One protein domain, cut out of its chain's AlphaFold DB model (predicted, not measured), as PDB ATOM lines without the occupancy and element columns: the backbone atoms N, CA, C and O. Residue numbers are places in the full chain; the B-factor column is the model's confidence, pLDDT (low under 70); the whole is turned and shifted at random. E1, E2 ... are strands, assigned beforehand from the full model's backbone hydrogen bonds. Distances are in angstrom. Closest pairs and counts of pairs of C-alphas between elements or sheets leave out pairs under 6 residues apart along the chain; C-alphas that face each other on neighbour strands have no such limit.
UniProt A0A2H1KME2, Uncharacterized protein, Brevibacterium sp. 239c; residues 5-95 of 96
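AT A GLANCE: This is residues 5 to 95 of the 96 residues of an uncharacterized protein of Brevibacterium sp. 239c (UniProt A0A2H1KME2). One antiparallel sheet of seven strands, E1 to E7 in chain order, curls like part of a barrel. It folds back on itself at E5, bringing the short strands E6 and E7 over the leaf made by E1 to E4, and the two edge strands come near each other at one end. The printed part has 91 residues, 61 of them in strands, and no named helix: the class is all strand. It is compact, with a radius of gyration of the C-alphas of 13.5 A and spans of 44 by 33 by 24 A.

IN THESE COORDINATES: E1, residues 5 to 17, begins at C-alpha 5 (-19.968, -48.696, 37.959), measures 33.5 A and bends by 65 degrees at residue 14. E2, residues 20 to 31, measures 34.2 A. E3 is residues 36 to 43 and E4 residues 49 to 57. E5, residues 60 to 69, bends by 72 degrees at residue 63. E6 is residues 84 to 88; E7, residues 91 to 94, ends at C-alpha 94 (-13.242, -49.246, 5.287).

HOW THE PARTS SIT: The strands form a meander, each the antiparallel neighbour of the one before. Across E1 and E2, N 10 and O 26 are 2.8 A apart, within hydrogen-bond range. So are N 25 and O 41 of E2 and E3, 2.9 A; N 42 and O 50 of E3 and E4, 2.8 A; N 53 and O 66 of E4 and E5, 2.9 A; N 65 and O 85 of E5 and E6, 2.8 A; and N 86 and O 93 of E6 and E7, 2.7 A. In this folded sheet, bent into two leaves, E1 to E4 face E6 and E7 with E5 as the hinge. The closest C-alphas of E1 and E7, those of Leu 17 and Glu 94, are 6.6 A apart.

THE WHOLE: The C-alphas of Asp 33 and His 79 are the two farthest apart, 44.0 A. The printed part has no cut. The link from E5 to E6, residues 70 to 83, is long; within it residues 77 to 78 pair antiparallel with 81 to 82. Mean pLDDT of the printed part is 89.6, and residue 58 is under 70.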
ATOM      1  N   THR A   5     -20.803 -48.474  36.772       96.06
ATOM      2  CA  THR A   5     -19.968 -48.696  37.959       96.06
ATOM      3  C   THR A   5     -18.498 -48.460  37.662       96.06
ATOM      4  O   THR A   5     -17.777 -48.001  38.545       96.06
ATOM      5  N   ASN A   6     -18.070 -48.734  36.429       95.19
ATOM      6  CA  ASN A   6     -16.703 -48.529  35.985       95.19
ATOM      7  C   ASN A   6     -16.663 -48.026  34.540       95.19
ATOM      8  O   ASN A   6     -17.528 -48.356  33.730       95.19
ATOM      9  N   THR A   7     -15.623 -47.259  34.236       95.62
ATOM     10  CA  THR A   7     -15.303 -46.797  32.890       95.62
ATOM     11  C   THR A   7     -13.820 -47.033  32.665       95.62
ATOM     12  O   THR A   7     -12.996 -46.506  33.413       95.62
ATOM     13  N   THR A   8     -13.475 -47.796  31.635       96.12
ATOM     14  CA  THR A   8     -12.086 -48.016  31.223       96.12
ATOM     15  C   THR A   8     -11.848 -47.423  29.845       96.12
ATOM     16  O   THR A   8     -12.683 -47.544  28.951       96.12
ATOM     17  N   THR A   9     -10.689 -46.794  29.673       95.50
ATOM     18  CA  THR A   9     -10.247 -46.232  28.397       95.50
ATOM     19  C   THR A   9      -8.991 -46.968  27.955       95.50
ATOM     20  O   THR A   9      -8.056 -47.113  28.739       95.50
ATOM     21  N   THR A  10      -8.981 -47.459  26.719       95.19
ATOM     22  CA  THR A  10      -7.862 -48.217  26.145       95.19
ATOM     23  C   THR A  10      -7.449 -47.607  24.811       95.19
ATOM     24  O   THR A  10      -8.286 -47.448  23.923       95.19
ATOM     25  N   ASP A  11      -6.159 -47.302  24.664       93.69
ATOM     26  CA  ASP A  11      -5.558 -46.967  23.370       93.69
ATOM     27  C   ASP A  11      -5.448 -48.241  22.522       93.69
ATOM     28  O   ASP A  11      -4.922 -49.262  22.970       93.69
ATOM     29  N   HIS A  12      -5.988 -48.188  21.308       91.88
ATOM     30  CA  HIS A  12      -6.054 -49.307  20.374       91.88
ATOM     31  C   HIS A  12      -5.229 -49.052  19.097       91.88
ATOM     32  O   HIS A  12      -5.442 -49.690  18.061       91.88
ATOM     33  N   GLY A  13      -4.267 -48.129  19.166       92.94
ATOM     34  CA  GLY A  13      -3.329 -47.836  18.091       92.94
ATOM     35  C   GLY A  13      -3.906 -46.874  17.058       92.94
ATOM     36  O   GLY A  13      -4.595 -45.913  17.392       92.94
ATOM     37  N   THR A  14      -3.593 -47.098  15.782       94.44
ATOM     38  CA  THR A  14      -3.989 -46.194  14.693       94.44
ATOM     39  C   THR A  14      -4.656 -46.927  13.540       94.44
ATOM     40  O   THR A  14      -4.268 -48.046  13.214       94.44
ATOM     41  N   VAL A  15      -5.587 -46.256  12.863       94.06
ATOM     42  CA  VAL A  15      -6.220 -46.718  11.620       94.06
ATOM     43  C   VAL A  15      -6.083 -45.653  10.537       94.06
ATOM     44  O   VAL A  15      -6.201 -44.458  10.814       94.06
ATOM     45  N   GLU A  16      -5.834 -46.061   9.296       92.75
ATOM     46  CA  GLU A  16      -5.862 -45.159   8.146       92.75
ATOM     47  C   GLU A  16      -7.185 -45.306   7.397       92.75
ATOM     48  O   GLU A  16      -7.518 -46.387   6.920       92.75
ATOM     49  N   LEU A  17      -7.936 -44.208   7.287       90.69
ATOM     50  CA  LEU A  17      -9.192 -44.149   6.546       90.69
ATOM     51  C   LEU A  17      -9.105 -43.048   5.494       90.69
ATOM     52  O   LEU A  17      -8.921 -41.864   5.783       90.69
ATOM     53  N   ARG A  18      -9.234 -43.455   4.241       88.19
ATOM     54  CA  ARG A  18      -9.190 -42.673   3.013       88.19
ATOM     55  C   ARG A  18      -7.929 -41.826   2.911       88.19
ATOM     56  O   ARG A  18      -8.001 -40.718   2.389       88.19
ATOM     57  N   GLY A  19      -6.788 -42.284   3.424       89.25
ATOM     58  CA  GLY A  19      -5.548 -41.499   3.477       89.25
ATOM     59  C   GLY A  19      -5.489 -40.490   4.629       89.25
ATOM     60  O   GLY A  19      -4.782 -39.489   4.535       89.25
ATOM     61  N   THR A  20      -6.291 -40.685   5.676       90.38
ATOM     62  CA  THR A  20      -6.211 -39.936   6.934       90.38
ATOM     63  C   THR A  20      -5.956 -40.921   8.069       90.38
ATOM     64  O   THR A  20      -6.763 -41.820   8.287       90.38
ATOM     65  N   THR A  21      -4.861 -40.749   8.806       94.25
ATOM     66  CA  THR A  21      -4.570 -41.548  10.004       94.25
ATOM     67  C   THR A  21      -5.339 -41.010  11.209       94.25
ATOM     68  O   THR A  21      -5.336 -39.803  11.466       94.25
ATOM     69  N   PHE A  22      -5.966 -41.911  11.957       95.06
ATOM     70  CA  PHE A  22      -6.649 -41.651  13.218       95.06
ATOM     71  C   PHE A  22      -6.009 -42.488  14.320       95.06
ATOM     72  O   PHE A  22      -5.690 -43.650  14.070       95.06
ATOM     73  N   SER A  23      -5.863 -41.943  15.529       96.06
ATOM     74  CA  SER A  23      -5.662 -42.793  16.709       96.06
ATOM     75  C   SER A  23      -7.008 -43.314  17.198       96.06
ATOM     76  O   SER A  23      -8.026 -42.624  17.089       96.06
ATOM     77  N   VAL A  24      -7.018 -44.545  17.692       95.94
ATOM     78  CA  VAL A  24      -8.218 -45.275  18.093       95.94
ATOM     79  C   VAL A  24      -8.237 -45.381  19.608       95.94
ATOM     80  O   VAL A  24      -7.320 -45.934  20.204       95.94
ATOM     81  N   GLU A  25      -9.305 -44.899  20.225       95.88
ATOM     82  CA  GLU A  25      -9.558 -45.053  21.654       95.88
ATOM     83  C   GLU A  25     -10.844 -45.855  21.852       95.88
ATOM     84  O   GLU A  25     -11.839 -45.630  21.163       95.88
ATOM     85  N   ARG A  26     -10.840 -46.800  22.792       94.62
ATOM     86  CA  ARG A  26     -12.044 -47.526  23.206       94.62
ATOM     87  C   ARG A  26     -12.396 -47.214  24.640       94.62
ATOM     88  O   ARG A  26     -11.568 -47.385  25.534       94.62
ATOM     89  N   MET A  27     -13.645 -46.831  24.852       95.06
ATOM     90  CA  MET A  27     -14.209 -46.549  26.161       95.06
ATOM     91  C   MET A  27     -15.228 -47.627  26.498       95.06
ATOM     92  O   MET A  27     -16.254 -47.736  25.836       95.06
ATOM     93  N   THR A  28     -14.944 -48.446  27.510       94.69
ATOM     94  CA  THR A  28     -15.857 -49.496  27.969       94.69
ATOM     95  C   THR A  28     -16.517 -49.069  29.267       94.69
ATOM     96  O   THR A  28     -15.847 -48.741  30.245       94.69
ATOM     97  N   HIS A  29     -17.843 -49.085  29.270       94.31
ATOM     98  CA  HIS A  29     -18.673 -48.853  30.439       94.31
ATOM     99  C   HIS A  29     -19.171 -50.185  30.981       94.31
ATOM    100  O   HIS A  29     -19.899 -50.901  30.291       94.31
ATOM    101  N   THR A  30     -18.822 -50.489  32.227       95.81
ATOM    102  CA  THR A  30     -19.355 -51.640  32.958       95.81
ATOM    103  C   THR A  30     -20.530 -51.177  33.813       95.81
ATOM    104  O   THR A  30     -20.428 -50.194  34.556       95.81
ATOM    105  N   PHE A  31     -21.661 -51.869  33.710       95.19
ATOM    106  CA  PHE A  31     -22.869 -51.591  34.479       95.19
ATOM    107  C   PHE A  31     -22.935 -52.443  35.751       95.19
ATOM    108  O   PHE A  31     -22.244 -53.447  35.910       95.19
ATOM    109  N   ASN A  32     -23.792 -52.042  36.688       96.00
ATOM    110  CA  ASN A  32     -23.982 -52.727  37.967       96.00
ATOM    111  C   ASN A  32     -24.539 -54.160  37.864       96.00
ATOM    112  O   ASN A  32     -24.505 -54.881  38.855       96.00
ATOM    113  N   ASP A  33     -25.053 -54.561  36.705       94.06
ATOM    114  CA  ASP A  33     -25.484 -55.928  36.390       94.06
ATOM    115  C   ASP A  33     -24.393 -56.759  35.684       94.06
ATOM    116  O   ASP A  33     -24.635 -57.906  35.315       94.06
ATOM    117  N   GLY A  34     -23.195 -56.193  35.503       90.75
ATOM    118  CA  GLY A  34     -22.067 -56.828  34.825       90.75
ATOM    119  C   GLY A  34     -22.096 -56.718  33.301       90.75
ATOM    120  O   GLY A  34     -21.161 -57.184  32.656       90.75
ATOM    121  N   ARG A  35     -23.125 -56.102  32.700       92.50
ATOM    122  CA  ARG A  35     -23.125 -55.816  31.261       92.50
ATOM    123  C   ARG A  35     -22.024 -54.810  30.931       92.50
ATOM    124  O   ARG A  35     -21.763 -53.897  31.712       92.50
ATOM    125  N   GLU A  36     -21.450 -54.932  29.740       92.69
ATOM    126  CA  GLU A  36     -20.501 -53.961  29.202       92.69
ATOM    127  C   GLU A  36     -21.004 -53.368  27.885       92.69
ATOM    128  O   GLU A  36     -21.686 -54.031  27.096       92.69
ATOM    129  N   THR A  37     -20.689 -52.096  27.662       90.31
ATOM    130  CA  THR A  37     -20.846 -51.425  26.367       90.31
ATOM    131  C   THR A  37     -19.563 -50.693  26.034       90.31
ATOM    132  O   THR A  37     -19.025 -50.004  26.897       90.31
ATOM    133  N   THR A  38     -19.112 -50.798  24.790       91.75
ATOM    134  CA  THR A  38     -17.878 -50.161  24.336       91.75
ATOM    135  C   THR A  38     -18.188 -49.165  23.232       91.75
ATOM    136  O   THR A  38     -18.786 -49.533  22.222       91.75
ATOM    137  N   ASP A  39     -17.749 -47.926  23.425       92.50
ATOM    138  CA  ASP A  39     -17.723 -46.891  22.400       92.50
ATOM    139  C   ASP A  39     -16.312 -46.797  21.812       92.50
ATOM    140  O   ASP A  39     -15.316 -46.818  22.541       92.50
ATOM    141  N   THR A  40     -16.223 -46.680  20.487       94.62
ATOM    142  CA  THR A  40     -14.950 -46.514  19.779       94.62
ATOM    143  C   THR A  40     -14.849 -45.094  19.231       94.62
ATOM    144  O   THR A  40     -15.685 -44.654  18.433       94.62
ATOM    145  N   TYR A  41     -13.798 -44.387  19.634       95.50
ATOM    146  CA  TYR A  41     -13.484 -43.033  19.208       95.50
ATOM    147  C   TYR A  41     -12.275 -43.013  18.277       95.50
ATOM    148  O   TYR A  41     -11.279 -43.704  18.486       95.50
ATOM    149  N   LEU A  42     -12.363 -42.184  17.243       95.88
ATOM    150  CA  LEU A  42     -11.271 -41.893  16.327       95.88
ATOM    151  C   LEU A  42     -10.840 -40.445  16.504       95.88
ATOM    152  O   LEU A  42     -11.636 -39.521  16.317       95.88
ATOM    153  N   HIS A  43      -9.566 -40.244  16.816       96.00
ATOM    154  CA  HIS A  43      -8.985 -38.922  16.980       96.00
ATOM    155  C   HIS A  43      -8.192 -38.571  15.727       96.00
ATOM    156  O   HIS A  43      -7.219 -39.231  15.363       96.00
ATOM    157  N   GLY A  44      -8.656 -37.538  15.035       92.25
ATOM    158  CA  GLY A  44      -8.024 -36.994  13.846       92.25
ATOM    159  C   GLY A  44      -7.161 -35.771  14.152       92.25
ATOM    160  O   GLY A  44      -7.046 -35.294  15.283       92.25
ATOM    161  N   ALA A  45      -6.582 -35.210  13.093       88.00
ATOM    162  CA  ALA A  45      -5.765 -34.007  13.186       88.00
ATOM    163  C   ALA A  45      -6.513 -32.829  13.839       88.00
ATOM    164  O   ALA A  45      -7.728 -32.675  13.699       88.00
ATOM    165  N   ARG A  46      -5.752 -31.947  14.501       88.62
ATOM    166  CA  ARG A  46      -6.258 -30.713  15.137       88.62
ATOM    167  C   ARG A  46      -7.342 -30.964  16.200       88.62
ATOM    168  O   ARG A  46      -8.219 -30.126  16.385       88.62
ATOM    169  N   GLY A  47      -7.280 -32.110  16.881       88.19
ATOM    170  CA  GLY A  47      -8.203 -32.459  17.964       88.19
ATOM    171  C   GLY A  47      -9.614 -32.814  17.491       88.19
ATOM    172  O   GLY A  47     -10.560 -32.712  18.266       88.19
ATOM    173  N   ALA A  48      -9.784 -33.185  16.219       92.50
ATOM    174  CA  ALA A  48     -11.057 -33.709  15.742       92.50
ATOM    175  C   ALA A  48     -11.334 -35.069  16.400       92.50
ATOM    176  O   ALA A  48     -10.452 -35.920  16.420       92.50
ATOM    177  N   VAL A  49     -12.548 -35.279  16.906       96.06
ATOM    178  CA  VAL A  49     -12.957 -36.547  17.524       96.06
ATOM    179  C   VAL A  49     -14.227 -37.044  16.853       96.06
ATOM    180  O   VAL A  49     -15.186 -36.284  16.671       96.06
ATOM    181  N   TYR A  50     -14.218 -38.318  16.483       95.75
ATOM    182  CA  TYR A  50     -15.319 -38.998  15.821       95.75
ATOM    183  C   TYR A  50     -15.735 -40.222  16.631       95.75
ATOM    184  O   TYR A  50     -14.878 -40.945  17.122       95.75
ATOM    185  N   LEU A  51     -17.035 -40.465  16.743       95.38
ATOM    186  CA  LEU A  51     -17.600 -41.691  17.298       95.38
ATOM    187  C   LEU A  51     -17.905 -42.664  16.158       95.38
ATOM    188  O   LEU A  51     -18.532 -42.271  15.170       95.38
ATOM    189  N   LEU A  52     -17.515 -43.928  16.313       93.75
ATOM    190  CA  LEU A  52     -17.991 -45.011  15.459       93.75
ATOM    191  C   LEU A  52     -19.405 -45.401  15.869       93.75
ATOM    192  O   LEU A  52     -19.621 -46.182  16.792       93.75
ATOM    193  N   ARG A  53     -20.393 -44.840  15.175       90.94
ATOM    194  CA  ARG A  53     -21.797 -45.092  15.486       90.94
ATOM    195  C   ARG A  53     -22.280 -46.379  14.805       90.94
ATOM    196  O   ARG A  53     -22.225 -46.432  13.574       90.94
ATOM    197  N   PRO A  54     -22.817 -47.366  15.547       87.44
ATOM    198  CA  PRO A  54     -23.443 -48.556  14.973       87.44
ATOM    199  C   PRO A  54     -24.667 -48.233  14.122       87.44
ATOM    200  O   PRO A  54     -25.529 -47.445  14.524       87.44
ATOM    201  N   PHE A  55     -24.773 -48.900  12.972       81.00
ATOM    202  CA  PHE A  55     -26.061 -49.101  12.319       81.00
ATOM    203  C   PHE A  55     -26.761 -50.267  13.012       81.00
ATOM    204  O   PHE A  55     -26.279 -51.395  12.996       81.00
ATOM    205  N   ILE A  56     -27.890 -49.982  13.657       71.50
ATOM    206  CA  ILE A  56     -28.759 -51.032  14.183       71.50
ATOM    207  C   ILE A  56     -29.625 -51.499  13.017       71.50
ATOM    208  O   ILE A  56     -30.474 -50.745  12.535       71.50
ATOM    209  N   GLU A  57     -29.391 -52.721  12.552       72.12
ATOM    210  CA  GLU A  57     -30.203 -53.362  11.524       72.12
ATOM    211  C   GLU A  57     -31.252 -54.281  12.158       72.12
ATOM    212  O   GLU A  57     -31.238 -54.561  13.358       72.12
ATOM    213  N   ARG A  58     -32.211 -54.737  11.342       69.81
ATOM    214  CA  ARG A  58     -33.340 -55.565  11.796       69.81
ATOM    215  C   ARG A  58     -32.884 -56.860  12.480       69.81
ATOM    216  O   ARG A  58     -33.573 -57.324  13.384       69.81
ATOM    217  N   ASP A  59     -31.722 -57.374  12.081       72.81
ATOM    218  CA  ASP A  59     -31.146 -58.634  12.558       72.81
ATOM    219  C   ASP A  59     -30.002 -58.431  13.572       72.81
ATOM    220  O   ASP A  59     -29.294 -59.374  13.919       72.81
ATOM    221  N   GLY A  60     -29.841 -57.205  14.085       75.62
ATOM    222  CA  GLY A  60     -28.844 -56.860  15.093       75.62
ATOM    223  C   GLY A  60     -27.741 -55.949  14.566       75.62
ATOM    224  O   GLY A  60     -27.949 -55.108  13.692       75.62
ATOM    225  N   ASP A  61     -26.568 -56.068  15.175       80.62
ATOM    226  CA  ASP A  61     -25.402 -55.266  14.839       80.62
ATOM    227  C   ASP A  61     -24.707 -55.826  13.590       80.62
ATOM    228  O   ASP A  61     -24.149 -56.923  13.629       80.62
ATOM    229  N   SER A  62     -24.726 -55.075  12.485       82.19
ATOM    230  CA  SER A  62     -24.088 -55.494  11.229       82.19
ATOM    231  C   SER A  62     -22.563 -55.342  11.229       82.19
ATOM    232  O   SER A  62     -21.909 -55.652  10.235       82.19
ATOM    233  N   GLY A  63     -21.979 -54.820  12.311       85.62
ATOM    234  CA  GLY A  63     -20.570 -54.431  12.373       85.62
ATOM    235  C   GLY A  63     -20.264 -53.168  11.565       85.62
ATOM    236  O   GLY A  63     -19.169 -52.626  11.670       85.62
ATOM    237  N   ILE A  64     -21.216 -52.642  10.788       89.19
ATOM    238  CA  ILE A  64     -21.032 -51.401  10.040       89.19
ATOM    239  C   ILE A  64     -21.158 -50.220  11.007       89.19
ATOM    240  O   ILE A  64     -22.067 -50.142  11.845       89.19
ATOM    241  N   ARG A  65     -20.234 -49.272  10.878       91.81
ATOM    242  CA  ARG A  65     -20.172 -48.031  11.644       91.81
ATOM    243  C   ARG A  65     -20.074 -46.835  10.715       91.81
ATOM    244  O   ARG A  65     -19.379 -46.876   9.701       91.81
ATOM    245  N   GLU A  66     -20.726 -45.740  11.085       92.12
ATOM    246  CA  GLU A  66     -20.485 -44.430  10.477       92.12
ATOM    247  C   GLU A  66     -19.641 -43.571  11.415       92.12
ATOM    248  O   GLU A  66     -19.881 -43.533  12.623       92.12
ATOM    249  N   LEU A  67     -18.661 -42.862  10.855       94.06
ATOM    250  CA  LEU A  67     -17.847 -41.916  11.610       94.06
ATOM    251  C   LEU A  67     -18.649 -40.635  11.838       94.06
ATOM    252  O   LEU A  67     -18.851 -39.864  10.901       94.06
ATOM    253  N   ILE A  68     -19.073 -40.372  13.072       95.00
ATOM    254  CA  ILE A  68     -19.844 -39.178  13.434       95.00
ATOM    255  C   ILE A  68     -18.963 -38.192  14.194       95.00
ATOM    256  O   ILE A  68     -18.431 -38.513  15.250       95.00
ATOM    257  N   SER A  69     -18.829 -36.968  13.685       94.25
ATOM    258  CA  SER A  69     -18.099 -35.893  14.367       94.25
ATOM    259  C   SER A  69     -18.775 -35.538  15.690       94.25
ATOM    260  O   SER A  69     -19.925 -35.098  15.687       94.25
ATOM    261  N   LEU A  70     -18.058 -35.626  16.812       94.56
ATOM    262  CA  LEU A  70     -18.597 -35.215  18.115       94.56
ATOM    263  C   LEU A  70     -18.810 -33.701  18.218       94.56
ATOM    264  O   LEU A  70     -19.627 -33.237  19.007       94.56
ATOM    265  N   LYS A  71     -18.105 -32.915  17.398       93.38
ATOM    266  CA  LYS A  71     -18.243 -31.454  17.383       93.38
ATOM    267  C   LYS A  71     -19.519 -30.987  16.682       93.38
ATOM    268  O   LYS A  71     -20.089 -29.975  17.072       93.38
ATOM    269  N   SER A  72     -19.920 -31.660  15.605       92.81
ATOM    270  CA  SER A  72     -21.008 -31.200  14.726       92.81
ATOM    271  C   SER A  72     -22.186 -32.165  14.623       92.81
ATOM    272  O   SER A  72     -23.197 -31.805  14.031       92.81
ATOM    273  N   GLY A  73     -22.054 -33.399  15.115       92.31
ATOM    274  CA  GLY A  73     -23.022 -34.480  14.906       92.31
ATOM    275  C   GLY A  73     -23.118 -34.965  13.455       92.31
ATOM    276  O   GLY A  73     -23.891 -35.871  13.157       92.31
ATOM    277  N   ALA A  74     -22.348 -34.374  12.536       92.38
ATOM    278  CA  ALA A  74     -22.388 -34.711  11.123       92.38
ATOM    279  C   ALA A  74     -21.460 -35.896  10.807       92.38
ATOM    280  O   ALA A  74     -20.373 -35.988  11.395       92.38
ATOM    281  N   PRO A  75     -21.823 -36.752   9.834       93.12
ATOM    282  CA  PRO A  75     -20.924 -37.775   9.327       93.12
ATOM    283  C   PRO A  75     -19.634 -37.169   8.786       93.12
ATOM    284  O   PRO A  75     -19.656 -36.149   8.086       93.12
ATOM    285  N   TRP A  76     -18.510 -37.819   9.065       92.44
ATOM    286  CA  TRP A  76     -17.263 -37.500   8.401       92.44
ATOM    287  C   TRP A  76     -17.363 -37.894   6.933       92.44
ATOM    288  O   TRP A  76     -17.738 -39.015   6.579       92.44
ATOM    289  N   ARG A  77     -17.043 -36.936   6.068       89.62
ATOM    290  CA  ARG A  77     -17.102 -37.097   4.622       89.62
ATOM    291  C   ARG A  77     -15.741 -36.819   4.022       89.62
ATOM    292  O   ARG A  77     -15.084 -35.847   4.397       89.62
ATOM    293  N   LYS A  78     -15.369 -37.613   3.022       83.31
ATOM    294  CA  LYS A  78     -14.243 -37.313   2.136       83.31
ATOM    295  C   LYS A  78     -14.730 -37.395   0.697       83.31
ATOM    296  O   LYS A  78     -15.416 -38.342   0.326       83.31
ATOM    297  N   HIS A  79     -14.440 -36.362  -0.093       82.94
ATOM    298  CA  HIS A  79     -14.929 -36.227  -1.474       82.94
ATOM    299  C   HIS A  79     -16.467 -36.339  -1.616       82.94
ATOM    300  O   HIS A  79     -16.967 -36.865  -2.602       82.94
ATOM    301  N   GLY A  80     -17.226 -35.852  -0.624       79.31
ATOM    302  CA  GLY A  80     -18.699 -35.808  -0.647       79.31
ATOM    303  C   GLY A  80     -19.408 -37.041  -0.071       79.31
ATOM    304  O   GLY A  80     -20.530 -36.919   0.427       79.31
ATOM    305  N   ASN A  81     -18.742 -38.194  -0.021       82.69
ATOM    306  CA  ASN A  81     -19.310 -39.436   0.509       82.69
ATOM    307  C   ASN A  81     -19.024 -39.584   2.005       82.69
ATOM    308  O   ASN A  81     -17.924 -39.243   2.451       82.69
ATOM    309  N   SER A  82     -20.004 -40.069   2.781       83.75
ATOM    310  CA  SER A  82     -19.744 -40.431   4.176       83.75
ATOM    311  C   SER A  82     -18.889 -41.686   4.233       83.75
ATOM    312  O   SER A  82     -19.040 -42.599   3.420       83.75
ATOM    313  N   VAL A  83     -17.940 -41.689   5.162       85.00
ATOM    314  CA  VAL A  83     -17.054 -42.831   5.359       85.00
ATOM    315  C   VAL A  83     -17.717 -43.790   6.330       85.00
ATOM    316  O   VAL A  83     -18.090 -43.416   7.445       85.00
ATOM    317  N   ARG A  84     -17.850 -45.031   5.876       88.88
ATOM    318  CA  ARG A  84     -18.322 -46.157   6.670       88.88
ATOM    319  C   ARG A  84     -17.184 -47.134   6.869       88.88
ATOM    320  O   ARG A  84     -16.337 -47.297   5.988       88.88
ATOM    321  N   VAL A  85     -17.182 -47.766   8.027       90.12
ATOM    322  CA  VAL A  85     -16.200 -48.779   8.388       90.12
ATOM    323  C   VAL A  85     -16.908 -50.025   8.881       90.12
ATOM    324  O   VAL A  85     -18.048 -49.963   9.331       90.12
ATOM    325  N   ILE A  86     -16.233 -51.153   8.774       88.19
ATOM    326  CA  ILE A  86     -16.597 -52.405   9.410       88.19
ATOM    327  C   ILE A  86     -15.738 -52.502  10.672       88.19
ATOM    328  O   ILE A  86     -14.513 -52.419  10.590       88.19
ATOM    329  N   GLU A  87     -16.382 -52.637  11.827       83.81
ATOM    330  CA  GLU A  87     -15.742 -52.916  13.106       83.81
ATOM    331  C   GLU A  87     -16.121 -54.328  13.561       83.81
ATOM    332  O   GLU A  87     -17.240 -54.571  14.014       83.81
ATOM    333  N   ILE A  88     -15.191 -55.275  13.427       77.94
ATOM    334  CA  ILE A  88     -15.391 -56.675  13.826       77.94
ATOM    335  C   ILE A  88     -14.184 -57.130  14.638       77.94
ATOM    336  O   ILE A  88     -13.043 -56.950  14.221       77.94
ATOM    337  N   ALA A  89     -14.437 -57.729  15.807       75.50
ATOM    338  CA  ALA A  89     -13.404 -58.292  16.686       75.50
ATOM    339  C   ALA A  89     -12.239 -57.325  16.990       75.50
ATOM    340  O   ALA A  89     -11.093 -57.730  17.162       75.50
ATOM    341  N   GLY A  90     -12.536 -56.027  17.045       73.69
ATOM    342  CA  GLY A  90     -11.562 -54.993  17.352       73.69
ATOM    343  C   GLY A  90     -10.775 -54.444  16.155       73.69
ATOM    344  O   GLY A  90      -9.999 -53.505  16.340       73.69
ATOM    345  N   VAL A  91     -10.998 -54.967  14.950       82.56
ATOM    346  CA  VAL A  91     -10.406 -54.477  13.699       82.56
ATOM    347  C   VAL A  91     -11.348 -53.462  13.053       82.56
ATOM    348  O   VAL A  91     -12.555 -53.689  13.028       82.56
ATOM    349  N   ILE A  92     -10.800 -52.353  12.543       87.25
ATOM    350  CA  ILE A  92     -11.544 -51.288  11.856       87.25
ATOM    351  C   ILE A  92     -11.038 -51.199  10.415       87.25
ATOM    352  O   ILE A  92      -9.871 -50.884  10.192       87.25
ATOM    353  N   GLU A  93     -11.922 -51.430   9.448       87.56
ATOM    354  CA  GLU A  93     -11.605 -51.370   8.015       87.56
ATOM    355  C   GLU A  93     -12.650 -50.566   7.246       87.56
ATOM    356  O   GLU A  93     -13.816 -50.534   7.619       87.56
ATOM    357  N   GLU A  94     -12.267 -49.921   6.145       85.69
ATOM    358  CA  GLU A  94     -13.242 -49.246   5.287       85.69
ATOM    359  C   GLU A  94     -14.241 -50.221   4.663       85.69
ATOM    360  O   GLU A  94     -13.864 -51.231   4.065       85.69
ATOM    361  N   GLN A  95     -15.520 -49.850   4.703       80.38
ATOM    362  CA  GLN A  95     -16.529 -50.509   3.890       80.38
ATOM    363  C   GLN A  95     -16.330 -50.088   2.424       80.38
ATOM    364  O   GLN A  95     -16.418 -48.899   2.099       80.38
TER     365      GLN A  95